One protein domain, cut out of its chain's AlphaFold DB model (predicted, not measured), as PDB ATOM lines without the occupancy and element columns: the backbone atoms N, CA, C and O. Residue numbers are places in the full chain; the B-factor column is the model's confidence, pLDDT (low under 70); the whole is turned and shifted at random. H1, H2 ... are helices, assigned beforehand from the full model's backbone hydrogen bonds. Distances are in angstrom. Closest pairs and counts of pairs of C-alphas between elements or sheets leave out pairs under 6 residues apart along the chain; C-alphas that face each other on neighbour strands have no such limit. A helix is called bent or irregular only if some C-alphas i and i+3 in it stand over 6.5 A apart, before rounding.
ATOM      1  N   HIS A   2      64.016  57.275  73.677       86.75
ATOM      2  CA  HIS A   2      63.440  55.971  74.061       86.75
ATOM      3  C   HIS A   2      62.203  55.993  74.975       86.75
ATOM      4  O   HIS A   2      61.341  55.133  74.829       86.75
ATOM      5  N   ILE A   3      62.071  56.951  75.902       90.31
ATOM      6  CA  ILE A   3      60.840  57.076  76.706       90.31
ATOM      7  C   ILE A   3      59.648  57.486  75.833       90.31
ATOM      8  O   ILE A   3      58.559  56.964  76.033       90.31
ATOM      9  N   ALA A   4      59.851  58.360  74.843       92.50
ATOM     10  CA  ALA A   4      58.803  58.736  73.894       92.50
ATOM     11  C   ALA A   4      58.380  57.529  73.045       92.50
ATOM     12  O   ALA A   4      57.207  57.176  73.054       92.50
ATOM     13  N   GLN A   5      59.341  56.803  72.464       91.25
ATOM     14  CA  GLN A   5      59.085  55.571  71.701       91.25
ATOM     15  C   GLN A   5      58.348  54.505  72.523       91.25
ATOM     16  O   GLN A   5      57.432  53.848  72.029       91.25
ATOM     17  N   LEU A   6      58.719  54.340  73.797       91.12
ATOM     18  CA  LEU A   6      58.024  53.446  74.723       91.12
ATOM     19  C   LEU A   6      56.586  53.896  74.980       91.12
ATOM     20  O   LEU A   6      55.692  53.056  75.011       91.12
ATOM     21  N   THR A   7      56.361  55.195  75.173       94.00
ATOM     22  CA  THR A   7      55.026  55.761  75.402       94.00
ATOM     23  C   THR A   7      54.142  55.628  74.166       94.00
ATOM     24  O   THR A   7      53.000  55.196  74.292       94.00
ATOM     25  N   GLU A   8      54.663  55.930  72.979       95.56
ATOM     26  CA  GLU A   8      53.956  55.787  71.700       95.56
ATOM     27  C   GLU A   8      53.584  54.320  71.444       95.56
ATOM     28  O   GLU A   8      52.414  54.003  71.223       95.56
ATOM     29  N   GLY A   9      54.553  53.405  71.575       93.25
ATOM     30  CA  GLY A   9      54.326  51.968  71.423       93.25
ATOM     31  C   GLY A   9      53.347  51.409  72.461       93.25
ATOM     32  O   GLY A   9      52.462  50.622  72.123       93.25
ATOM     33  N   ALA A  10      53.447  51.849  73.720       91.69
ATOM     34  CA  ALA A  10      52.470  51.504  74.751       91.69
ATOM     35  C   ALA A  10      51.080  52.049  74.403       91.69
ATOM     36  O   ALA A  10      50.103  51.320  74.541       91.69
ATOM     37  N   GLY A  11      50.989  53.282  73.901       94.12
ATOM     38  CA  GLY A  11      49.748  53.898  73.439       94.12
ATOM     39  C   GLY A  11      49.051  53.058  72.371       94.12
ATOM     40  O   GLY A  11      47.869  52.758  72.516       94.12
ATOM     41  N   ILE A  12      49.792  52.582  71.365       94.88
ATOM     42  CA  ILE A  12      49.266  51.706  70.306       94.88
ATOM     43  C   ILE A  12      48.638  50.440  70.902       94.88
ATOM     44  O   ILE A  12      47.500  50.084  70.581       94.88
ATOM     45  N   VAL A  13      49.359  49.775  71.810       91.75
ATOM     46  CA  VAL A  13      48.889  48.548  72.467       91.75
ATOM     47  C   VAL A  13      47.681  48.822  73.365       91.75
ATOM     48  O   VAL A  13      46.720  48.055  73.353       91.75
ATOM     49  N   LEU A  14      47.697  49.915  74.130       92.06
ATOM     50  CA  LEU A  14      46.596  50.302  75.011       92.06
ATOM     51  C   LEU A  14      45.333  50.635  74.212       92.06
ATOM     52  O   LEU A  14      44.258  50.153  74.570       92.06
ATOM     53  N   CYS A  15      45.455  51.366  73.099       93.12
ATOM     54  CA  CYS A  15      44.348  51.600  72.175       93.12
ATOM     55  C   CYS A  15      43.759  50.275  71.679       93.12
ATOM     56  O   CYS A  15      42.550  50.079  71.756       93.12
ATOM     57  N   ALA A  16      44.602  49.336  71.245       91.00
ATOM     58  CA  ALA A  16      44.144  48.039  70.750       91.00
ATOM     59  C   ALA A  16      43.474  47.159  71.829       91.00
ATOM     60  O   ALA A  16      42.639  46.309  71.511       91.00
ATOM     61  N   LEU A  17      43.850  47.328  73.100       89.38
ATOM     62  CA  LEU A  17      43.323  46.541  74.216       89.38
ATOM     63  C   LEU A  17      42.021  47.110  74.793       89.38
ATOM     64  O   LEU A  17      41.096  46.340  75.075       89.38
ATOM     65  N   PHE A  18      41.980  48.425  75.014       90.75
ATOM     66  CA  PHE A  18      40.947  49.087  75.814       90.75
ATOM     67  C   PHE A  18      39.894  49.820  74.996       90.75
ATOM     68  O   PHE A  18      38.799  50.028  75.515       90.75
ATOM     69  N   LEU A  19      40.191  50.211  73.756       91.56
ATOM     70  CA  LEU A  19      39.199  50.847  72.898       91.56
ATOM     71  C   LEU A  19      38.416  49.798  72.116       91.56
ATOM     72  O   LEU A  19      38.927  48.727  71.774       91.56
ATOM     73  N   ASP A  20      37.170  50.132  71.806       91.88
ATOM     74  CA  ASP A  20      36.464  49.443  70.741       91.88
ATOM     75  C   ASP A  20      37.138  49.776  69.404       91.88
ATOM     76  O   ASP A  20      37.416  50.939  69.094       91.88
ATOM     77  N   ILE A  21      37.433  48.747  68.610       91.00
ATOM     78  CA  ILE A  21      38.201  48.899  67.371       91.00
ATOM     79  C   ILE A  21      37.253  49.330  66.260       91.00
ATOM     80  O   ILE A  21      36.875  48.546  65.391       91.00
ATOM     81  N   ASN A  22      36.866  50.597  66.326       90.81
ATOM     82  CA  ASN A  22      36.076  51.303  65.334       90.81
ATOM     83  C   ASN A  22      36.970  52.187  64.440       90.81
ATOM     84  O   ASN A  22      38.197  52.188  64.558       90.81
ATOM     85  N   ALA A  23      36.354  52.946  63.533       90.25
ATOM     86  CA  ALA A  23      37.061  53.810  62.592       90.25
ATOM     87  C   ALA A  23      37.992  54.824  63.288       90.25
ATOM     88  O   ALA A  23      39.164  54.917  62.928       90.25
ATOM     89  N   SER A  24      37.523  55.512  64.338       91.06
ATOM     90  CA  SER A  24      38.366  56.444  65.107       91.06
ATOM     91  C   SER A  24      39.527  55.770  65.833       91.06
ATOM     92  O   SER A  24      40.621  56.327  65.853       91.06
ATOM     93  N   ALA A  25      39.332  54.577  66.404       92.75
ATOM     94  CA  ALA A  25      40.416  53.848  67.061       92.75
ATOM     95  C   ALA A  25      41.499  53.428  66.053       92.75
ATOM     96  O   ALA A  25      42.688  53.543  66.343       92.75
ATOM     97  N   ILE A  26      41.099  53.011  64.846       92.62
ATOM     98  CA  ILE A  26      42.028  52.708  63.747       92.62
ATOM     99  C   ILE A  26      42.813  53.964  63.343       92.62
ATOM    100  O   ILE A  26      44.032  53.884  63.202       92.62
ATOM    101  N   CYS A  27      42.153  55.120  63.210       92.38
ATOM    102  CA  CYS A  27      42.828  56.392  62.936       92.38
ATOM    103  C   CYS A  27      43.812  56.782  64.046       92.38
ATOM    104  O   CYS A  27      44.929  57.189  63.745       92.38
ATOM    105  N   ALA A  28      43.427  56.631  65.316       93.75
ATOM    106  CA  ALA A  28      44.290  56.944  66.452       93.75
ATOM    107  C   ALA A  28      45.539  56.048  66.482       93.75
ATOM    108  O   ALA A  28      46.650  56.546  66.644       93.75
ATOM    109  N   ILE A  29      45.370  54.739  66.257       95.44
ATOM    110  CA  ILE A  29      46.496  53.804  66.156       95.44
ATOM    111  C   ILE A  29      47.403  54.180  64.976       95.44
ATOM    112  O   ILE A  29      48.618  54.228  65.144       95.44
ATOM    113  N   ALA A  30      46.836  54.494  63.807       95.06
ATOM    114  CA  ALA A  30      47.614  54.915  62.644       95.06
ATOM    115  C   ALA A  30      48.400  56.212  62.909       95.06
ATOM    116  O   ALA A  30      49.577  56.292  62.569       95.06
ATOM    117  N   ALA A  31      47.786  57.199  63.566       95.81
ATOM    118  CA  ALA A  31      48.451  58.443  63.945       95.81
ATOM    119  C   ALA A  31      49.605  58.200  64.932       95.81
ATOM    120  O   ALA A  31      50.683  58.766  64.759       95.81
ATOM    121  N   LEU A  32      49.410  57.324  65.925       96.56
ATOM    122  CA  LEU A  32      50.472  56.936  66.855       96.56
ATOM    123  C   LEU A  32      51.623  56.209  66.153       96.56
ATOM    124  O   LEU A  32      52.768  56.423  66.530       96.56
ATOM    125  N   ILE A  33      51.345  55.393  65.133       96.56
ATOM    126  CA  ILE A  33      52.390  54.744  64.325       96.56
ATOM    127  C   ILE A  33      53.186  55.786  63.550       96.56
ATOM    128  O   ILE A  33      54.406  55.770  63.611       96.56
ATOM    129  N   VAL A  34      52.523  56.730  62.878       97.44
ATOM    130  CA  VAL A  34      53.227  57.811  62.169       97.44
ATOM    131  C   VAL A  34      54.098  58.611  63.136       97.44
ATOM    132  O   VAL A  34      55.262  58.866  62.839       97.44
ATOM    133  N   LEU A  35      53.566  58.967  64.307       96.94
ATOM    134  CA  LEU A  35      54.342  59.655  65.336       96.94
ATOM    135  C   LEU A  35      55.544  58.813  65.788       96.94
ATOM    136  O   LEU A  35      56.645  59.339  65.904       96.94
ATOM    137  N   HIS A  36      55.348  57.506  65.960       96.62
ATOM    138  CA  HIS A  36      56.413  56.581  66.317       96.62
ATOM    139  C   HIS A  36      57.530  56.531  65.272       96.62
ATOM    140  O   HIS A  36      58.699  56.650  65.632       96.62
ATOM    141  N   GLU A  37      57.187  56.440  63.985       95.94
ATOM    142  CA  GLU A  37      58.158  56.440  62.883       95.94
ATOM    143  C   GLU A  37      58.953  57.750  62.810       95.94
ATOM    144  O   GLU A  37      60.157  57.755  62.535       95.94
ATOM    145  N   LEU A  38      58.309  58.883  63.110       96.56
ATOM    146  CA  LEU A  38      58.993  60.172  63.206       96.56
ATOM    147  C   LEU A  38      59.982  60.189  64.378       96.56
ATOM    148  O   LEU A  38      61.123  60.630  64.213       96.56
ATOM    149  N   THR A  39      59.580  59.673  65.540       96.38
ATOM    150  CA  THR A  39      60.445  59.588  66.723       96.38
ATOM    151  C   THR A  39      61.603  58.608  66.507       96.38
ATOM    152  O   THR A  39      62.731  58.904  66.903       96.38
ATOM    153  N   VAL A  40      61.367  57.483  65.825       94.69
ATOM    154  CA  VAL A  40      62.399  56.536  65.362       94.69
ATOM    155  C   VAL A  40      63.378  57.207  64.407       94.69
ATOM    156  O   VAL A  40      64.586  57.168  64.636       94.69
ATOM    157  N   SER A  41      62.873  57.911  63.397       94.75
ATOM    158  CA  SER A  41      63.709  58.641  62.443       94.75
ATOM    159  C   SER A  41      64.593  59.680  63.136       94.75
ATOM    160  O   SER A  41      65.771  59.824  62.800       94.75
ATOM    161  N   ALA A  42      64.051  60.400  64.122       95.81
ATOM    162  CA  ALA A  42      64.807  61.361  64.918       95.81
ATOM    163  C   ALA A  42      65.873  60.678  65.796       95.81
ATOM    164  O   ALA A  42      67.003  61.167  65.868       95.81
ATOM    165  N   ASP A  43      65.539  59.546  66.425       94.94
ATOM    166  CA  ASP A  43      66.467  58.751  67.236       94.94
ATOM    167  C   ASP A  43      67.642  58.221  66.398       94.94
ATOM    168  O   ASP A  43      68.795  58.405  66.786       94.94
ATOM    169  N   LEU A  44      67.372  57.672  65.208       93.06
ATOM    170  CA  LEU A  44      68.398  57.177  64.284       93.06
ATOM    171  C   LEU A  44      69.321  58.292  63.784       93.06
ATOM    172  O   LEU A  44      70.546  58.138  63.797       93.06
ATOM    173  N   ARG A  45      68.755  59.439  63.382       94.25
ATOM    174  CA  ARG A  45      69.546  60.608  62.958       94.25
ATOM    175  C   ARG A  45      70.477  61.068  64.075       94.25
ATOM    176  O   ARG A  45      71.669  61.229  63.843       94.25
ATOM    177  N   TYR A  46      69.958  61.202  65.292       95.38
ATOM    178  CA  TYR A  46      70.773  61.572  66.445       95.38
ATOM    179  C   TYR A  46      71.861  60.527  66.736       95.38
ATOM    180  O   TYR A  46      73.045  60.861  66.773       95.38
ATOM    181  N   ALA A  47      71.490  59.252  66.886       94.12
ATOM    182  CA  ALA A  47      72.415  58.186  67.261       94.12
ATOM    183  C   ALA A  47      73.545  57.994  66.240       94.12
ATOM    184  O   ALA A  47      74.697  57.855  66.650       94.12
ATOM    185  N   SER A  48      73.233  58.056  64.939       94.81
ATOM    186  CA  SER A  48      74.216  57.892  63.857       94.81
ATOM    187  C   SER A  48      75.301  58.972  63.852       94.81
ATOM    188  O   SER A  48      76.435  58.698  63.473       94.81
ATOM    189  N   THR A  49      74.972  60.184  64.311       96.38
ATOM    190  CA  THR A  49      75.939  61.289  64.433       96.38
ATOM    191  C   THR A  49      76.701  61.278  65.757       96.38
ATOM    192  O   THR A  49      77.827  61.760  65.822       96.38
ATOM    193  N   ALA A  50      76.102  60.728  66.817       96.38
ATOM    194  CA  ALA A  50      76.637  60.822  68.171       96.38
ATOM    195  C   ALA A  50      77.518  59.629  68.581       96.38
ATOM    196  O   ALA A  50      78.324  59.763  69.504       96.38
ATOM    197  N   ARG A  51      77.352  58.448  67.966       95.00
ATOM    198  CA  ARG A  51      78.098  57.235  68.343       95.00
ATOM    199  C   ARG A  51      78.097  56.153  67.264       95.00
ATOM    200  O   ARG A  51      77.280  56.147  66.353       95.00
ATOM    201  N   VAL A  52      78.977  55.168  67.444       95.44
ATOM    202  CA  VAL A  52      78.978  53.932  66.653       95.44
ATOM    203  C   VAL A  52      77.788  53.051  67.055       95.44
ATOM    204  O   VAL A  52      77.586  52.774  68.240       95.44
ATOM    205  N   ILE A  53      77.022  52.593  66.062       94.81
ATOM    206  CA  ILE A  53      75.894  51.666  66.221       94.81
ATOM    207  C   ILE A  53      76.360  50.272  65.796       94.81
ATOM    208  O   ILE A  53      76.777  50.064  64.658       94.81
ATOM    209  N   VAL A  54      76.318  49.308  66.715       95.69
ATOM    210  CA  VAL A  54      76.744  47.926  66.440       95.69
ATOM    211  C   VAL A  54      75.618  47.108  65.803       95.69
ATOM    212  O   VAL A  54      74.440  47.361  66.048       95.69
ATOM    213  N   SER A  55      75.955  46.064  65.041       95.44
ATOM    214  CA  SER A  55      74.980  45.293  64.247       95.44
ATOM    215  C   SER A  55      73.816  44.712  65.057       95.44
ATOM    216  O   SER A  55      72.684  44.685  64.584       95.44
ATOM    217  N   VAL A  56      74.071  44.262  66.290       95.69
ATOM    218  CA  VAL A  56      73.020  43.727  67.177       95.69
ATOM    219  C   VAL A  56      72.023  44.813  67.564       95.69
ATOM    220  O   VAL A  56      70.824  44.560  67.624       95.69
ATOM    221  N   GLU A  57      72.515  46.020  67.823       93.00
ATOM    222  CA  GLU A  57      71.659  47.149  68.157       93.00
ATOM    223  C   GLU A  57      70.765  47.514  66.975       93.00
ATOM    224  O   GLU A  57      69.560  47.664  67.155       93.00
ATOM    225  N   GLN A  58      71.330  47.536  65.767       93.62
ATOM    226  CA  GLN A  58      70.573  47.800  64.548       93.62
ATOM    227  C   GLN A  58      69.502  46.733  64.289       93.62
ATOM    228  O   GLN A  58      68.370  47.065  63.956       93.62
ATOM    229  N   MET A  59      69.816  45.454  64.518       95.50
ATOM    230  CA  MET A  59      68.834  44.374  64.396       95.50
ATOM    231  C   MET A  59      67.677  44.540  65.389       95.50
ATOM    232  O   MET A  59      66.515  44.395  65.014       95.50
ATOM    233  N   VAL A  60      67.978  44.857  66.654       92.38
ATOM    234  CA  VAL A  60      66.944  45.117  67.669       92.38
ATOM    235  C   VAL A  60      66.110  46.336  67.284       92.38
ATOM    236  O   VAL A  60      64.891  46.298  67.437       92.38
ATOM    237  N   HIS A  61      66.745  47.384  66.760       91.38
ATOM    238  CA  HIS A  61      66.059  48.590  66.320       91.38
ATOM    239  C   HIS A  61      65.072  48.292  65.188       91.38
ATOM    240  O   HIS A  61      63.895  48.592  65.340       91.38
ATOM    241  N   SER A  62      65.497  47.594  64.128       92.44
ATOM    242  CA  SER A  62      64.605  47.229  63.018       92.44
ATOM    243  C   SER A  62      63.436  46.339  63.457       92.44
ATOM    244  O   SER A  62      62.329  46.463  62.940       92.44
ATOM    245  N   VAL A  63      63.638  45.450  64.439       93.88
ATOM    246  CA  VAL A  63      62.532  44.661  65.011       93.88
ATOM    247  C   VAL A  63      61.538  45.557  65.752       93.88
ATOM    248  O   VAL A  63      60.329  45.363  65.624       93.88
ATOM    249  N   LEU A  64      62.032  46.515  66.539       91.44
ATOM    250  CA  LEU A  64      61.188  47.435  67.302       91.44
ATOM    251  C   LEU A  64      60.451  48.432  66.403       91.44
ATOM    252  O   LEU A  64      59.296  48.723  66.686       91.44
ATOM    253  N   GLU A  65      61.080  48.877  65.319       93.25
ATOM    254  CA  GLU A  65      60.497  49.735  64.283       93.25
ATOM    255  C   GLU A  65      59.330  49.032  63.572       93.25
ATOM    256  O   GLU A  65      58.236  49.571  63.449       93.25
ATOM    257  N   MET A  66      59.503  47.764  63.187       94.25
ATOM    258  CA  MET A  66      58.452  47.033  62.468       94.25
ATOM    259  C   MET A  66      57.317  46.531  63.371       94.25
ATOM    260  O   MET A  66      56.212  46.269  62.888       94.25
ATOM    261  N   ALA A  67      57.546  46.365  64.677       92.56
ATOM    262  CA  ALA A  67      56.561  45.773  65.583       92.56
ATOM    263  C   ALA A  67      55.211  46.534  65.634       92.56
ATOM    264  O   ALA A  67      54.172  45.872  65.525       92.56
ATOM    265  N   PRO A  68      55.168  47.879  65.742       92.69
ATOM    266  CA  PRO A  68      53.935  48.661  65.646       92.69
ATOM    267  C   PRO A  68      53.166  48.447  64.337       92.69
ATOM    268  O   PRO A  68      51.958  48.193  64.362       92.69
ATOM    269  N   VAL A  69      53.867  48.485  63.200       94.69
ATOM    270  CA  VAL A  69      53.276  48.307  61.864       94.69
ATOM    271  C   VAL A  69      52.682  46.905  61.717       94.69
ATOM    272  O   VAL A  69      51.540  46.746  61.277       94.69
ATOM    273  N   MET A  70      53.413  45.882  62.162       95.38
ATOM    274  CA  MET A  70      52.938  44.497  62.151       95.38
ATOM    275  C   MET A  70      51.729  44.299  63.072       95.38
ATOM    276  O   MET A  70      50.752  43.656  62.680       95.38
ATOM    277  N   GLY A  71      51.748  44.895  64.266       92.44
ATOM    278  CA  GLY A  71      50.605  44.889  65.179       92.44
ATOM    279  C   GLY A  71      49.357  45.502  64.541       92.44
ATOM    280  O   GLY A  71      48.269  44.929  64.617       92.44
ATOM    281  N   PHE A  72      49.513  46.619  63.833       94.12
ATOM    282  CA  PHE A  72      48.416  47.267  63.120       94.12
ATOM    283  C   PHE A  72      47.874  46.437  61.956       94.12
ATOM    284  O   PHE A  72      46.654  46.334  61.796       94.12
ATOM    285  N   ALA A  73      48.747  45.789  61.183       94.00
ATOM    286  CA  ALA A  73      48.332  44.873  60.125       94.00
ATOM    287  C   ALA A  73      47.463  43.732  60.687       94.00
ATOM    288  O   ALA A  73      46.392  43.447  60.147       94.00
ATOM    289  N   ILE A  74      47.861  43.146  61.821       93.88
ATOM    290  CA  ILE A  74      47.080  42.111  62.514       93.88
ATOM    291  C   ILE A  74      45.717  42.658  62.959       93.88
ATOM    292  O   ILE A  74      44.695  42.011  62.723       93.88
ATOM    293  N   VAL A  75      45.665  43.860  63.549       91.56
ATOM    294  CA  VAL A  75      44.400  44.497  63.962       91.56
ATOM    295  C   VAL A  75      43.475  44.719  62.765       91.56
ATOM    296  O   VAL A  75      42.290  44.391  62.843       91.56
ATOM    297  N   ARG A  76      44.001  45.213  61.640       92.00
ATOM    298  CA  ARG A  76      43.236  45.428  60.403       92.00
ATOM    299  C   ARG A  76      42.631  44.131  59.870       92.00
ATOM    300  O   ARG A  76      41.466  44.124  59.471       92.00
ATOM    301  N   LEU A  77      43.400  43.043  59.885       92.06
ATOM    302  CA  LEU A  77      42.924  41.724  59.465       92.06
ATOM    303  C   LEU A  77      41.861  41.179  60.431       92.06
ATOM    304  O   LEU A  77      40.793  40.751  59.992       92.06
ATOM    305  N   ALA A  78      42.100  41.273  61.741       90.00
ATOM    306  CA  ALA A  78      41.172  40.806  62.768       90.00
ATOM    307  C   ALA A  78      39.867  41.626  62.827       90.00
ATOM    308  O   ALA A  78      38.814  41.107  63.202       90.00
ATOM    309  N   ARG A  79      39.913  42.912  62.458       90.31
ATOM    310  CA  ARG A  79      38.794  43.868  62.535       90.31
ATOM    311  C   ARG A  79      38.421  44.430  61.164       90.31
ATOM    312  O   ARG A  79      38.119  45.614  61.015       90.31
ATOM    313  N   ARG A  80      38.364  43.551  60.158       88.19
ATOM    314  CA  ARG A  80      38.102  43.908  58.753       88.19
ATOM    315  C   ARG A  80      36.881  44.812  58.553       88.19
ATOM    316  O   ARG A  80      36.963  45.758  57.782       88.19
ATOM    317  N   LYS A  81      35.763  44.552  59.245       88.06
ATOM    318  CA  LYS A  81      34.533  45.363  59.120       88.06
ATOM    319  C   LYS A  81      34.761  46.828  59.511       88.06
ATOM    320  O   LYS A  81      34.350  47.716  58.775       88.06
ATOM    321  N   ALA A  82      35.452  47.069  60.625       85.88
ATOM    322  CA  ALA A  82      35.768  48.416  61.090       85.88
ATOM    323  C   ALA A  82      36.716  49.138  60.127       85.88
ATOM    324  O   ALA A  82      36.509  50.305  59.810       85.88
ATOM    325  N   PHE A  83      37.708  48.417  59.601       87.44
ATOM    326  CA  PHE A  83      38.621  48.968  58.608       87.44
ATOM    327  C   PHE A  83      37.907  49.348  57.300       87.44
ATOM    328  O   PHE A  83      38.100  50.446  56.786       87.44
ATOM    329  N   VAL A  84      37.047  48.472  56.771       88.75
ATOM    330  CA  VAL A  84      36.262  48.756  55.555       88.75
ATOM    331  C   VAL A  84      35.301  49.927  55.781       88.75
ATOM    332  O   VAL A  84      35.168  50.783  54.914       88.75
ATOM    333  N   SER A  85      34.672  50.000  56.955       87.25
ATOM    334  CA  SER A  85      33.796  51.114  57.330       87.25
ATOM    335  C   SER A  85      34.534  52.458  57.339       87.25
ATOM    336  O   SER A  85      33.986  53.442  56.846       87.25
ATOM    337  N   LEU A  86      35.783  52.488  57.818       86.88
ATOM    338  CA  LEU A  86      36.638  53.675  57.751       86.88
ATOM    339  C   LEU A  86      36.939  54.081  56.299       86.88
ATOM    340  O   LEU A  86      36.757  55.241  55.946       86.88
ATOM    341  N   VAL A  87      37.365  53.134  55.455       88.06
ATOM    342  CA  VAL A  87      37.717  53.413  54.047       88.06
ATOM    343  C   VAL A  87      36.513  53.897  53.238       88.06
ATOM    344  O   VAL A  87      36.654  54.773  52.395       88.06
ATOM    345  N   ASN A  88      35.322  53.374  53.529       90.06
ATOM    346  CA  ASN A  88      34.088  53.766  52.850       90.06
ATOM    347  C   ASN A  88      33.458  55.052  53.423       90.06
ATOM    348  O   ASN A  88      32.338  55.390  53.049       90.06
ATOM    349  N   GLY A  89      34.114  55.735  54.370       79.88
ATOM    350  CA  GLY A  89      33.616  56.977  54.979       79.88
ATOM    351  C   GLY A  89      32.399  56.817  55.901       79.88
ATOM    352  O   GLY A  89      31.913  57.803  56.443       79.88
ATOM    353  N   GLY A  90      31.910  55.593  56.120       74.62
ATOM    354  CA  GLY A  90      30.736  55.301  56.956       74.62
ATOM    355  C   GLY A  90      31.062  55.023  58.428       74.62
ATOM    356  O   GLY A  90      30.215  54.525  59.167       74.62
ATOM    357  N   GLY A  91      32.307  55.243  58.847       76.50
ATOM    358  CA  GLY A  91      32.790  54.908  60.180       76.50
ATOM    359  C   GLY A  91      32.409  55.935  61.241       76.50
ATOM    360  O   GLY A  91      32.633  57.129  61.072       76.50
ATOM    361  N   ARG A  92      31.907  55.469  62.390       75.00
ATOM    362  CA  ARG A  92      31.695  56.327  63.564       75.00
ATOM    363  C   ARG A  92      33.047  56.831  64.090       75.00
ATOM    364  O   ARG A  92      33.872  56.033  64.536       75.00
ATOM    365  N   LEU A  93      33.252  58.148  64.054       84.06
ATOM    366  CA  LEU A  93      34.446  58.825  64.575       84.06
ATOM    367  C   LEU A  93      34.271  59.202  66.052       84.06
ATOM    368  O   LEU A  93      34.319  60.368  66.429       84.06
ATOM    369  N   VAL A  94      34.016  58.201  66.890       86.94
ATOM    370  CA  VAL A  94      33.876  58.381  68.338       86.94
ATOM    371  C   VAL A  94      34.763  57.365  69.034       86.94
ATOM    372  O   VAL A  94      34.546  56.159  68.910       86.94
ATOM    373  N   LEU A  95      35.751  57.852  69.786       86.62
ATOM    374  CA  LEU A  95      36.544  56.998  70.663       86.62
ATOM    375  C   LEU A  95      35.625  56.426  71.740       86.62
ATOM    376  O   LEU A  95      35.011  57.164  72.507       86.62
ATOM    377  N   ALA A  96      35.527  55.104  71.771       89.50
ATOM    378  CA  ALA A  96      34.718  54.376  72.729       89.50
ATOM    379  C   ALA A  96      35.601  53.356  73.436       89.50
ATOM    380  O   ALA A  96      36.459  52.724  72.815       89.50
ATOM    381  N   LEU A  97      35.386  53.197  74.740       90.88
ATOM    382  CA  LEU A  97      35.957  52.076  75.468       90.88
ATOM    383  C   LEU A  97      35.298  50.781  74.996       90.88
ATOM    384  O   LEU A  97      34.160  50.760  74.531       90.88
ATOM    385  N   ARG A  98      36.047  49.694  75.103       87.81
ATOM    386  CA  ARG A  98      35.595  48.367  74.720       87.81
ATOM    387  C   ARG A  98      34.450  47.900  75.621       87.81
ATOM    388  O   ARG A  98      34.617  47.836  76.838       87.81
ATOM    389  N   GLU A  99      33.355  47.458  75.002       87.44
ATOM    390  CA  GLU A  99      32.213  46.822  75.667       87.44
ATOM    391  C   GLU A  99      31.965  45.398  75.120       87.44
ATOM    392  O   GLU A  99      31.963  45.198  73.903       87.44
ATOM    393  N   PRO A 100      31.771  44.384  75.988       84.75
ATOM    394  CA  PRO A 100      32.016  44.425  77.430       84.75
ATOM    395  C   PRO A 100      33.505  44.693  77.734       84.75
ATOM    396  O   PRO A 100      34.370  44.332  76.921       84.75
ATOM    397  N   PRO A 101      33.825  45.311  78.891       85.50
ATOM    398  CA  PRO A 101      35.208  45.529  79.288       85.50
ATOM    399  C   PRO A 101      35.952  44.194  79.321       85.50
ATOM    400  O   PRO A 101      35.368  43.134  79.564       85.50
ATOM    401  N   MET A 102      37.259  44.235  79.054       84.12
ATOM    402  CA  MET A 102      38.068  43.020  79.105       84.12
ATOM    403  C   MET A 102      37.903  42.338  80.468       84.12
ATOM    404  O   MET A 102      37.889  43.003  81.504       84.12
TER     405      MET A 102
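Overview. This is residues 2 to 102 of the 146 residues of an uncharacterized protein of Burkholderia sp. RPE67 (UniProt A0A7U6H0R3). Long H2 runs beside H1, bent H3 folds back along H2, and H4 crosses one end. The printed residues number 101, with four named helices: all helix. The whole is loose, radius of gyration of the C-alphas 15.8 A, spanning 48 by 28 by 19 A.

Arrangement. H1, residues 2 to 18, and H2, residues 23 to 50, form a helical hairpin, closest C-alphas Ile 12 and Ile 29, 5.4 A. H3, residues 55 to 78, assigned as one helix by its hydrogen bonds, is bent: C-alphas 65 and 68 are 6.8 A apart. H1, H2 and arm H3b, residues 68 to 78, form an up-and-down bundle, each running against the one before. H4, residues 80 to 87, touches H2 residues 23 to 26 alone, closest C-alphas Leu 86 and Ala 23, 4.9 A. Every O i to N i+4 pair in H1, H2, H3b and H4 is within hydrogen-bond range.

Along the chain. H1 begins at C-alpha 2 (63.440, 55.971, 74.061); H2, 40.6 A long, ends at C-alpha 50 (76.637, 60.822, 68.171).

Size, cuts and confidence. The printed part has no cut.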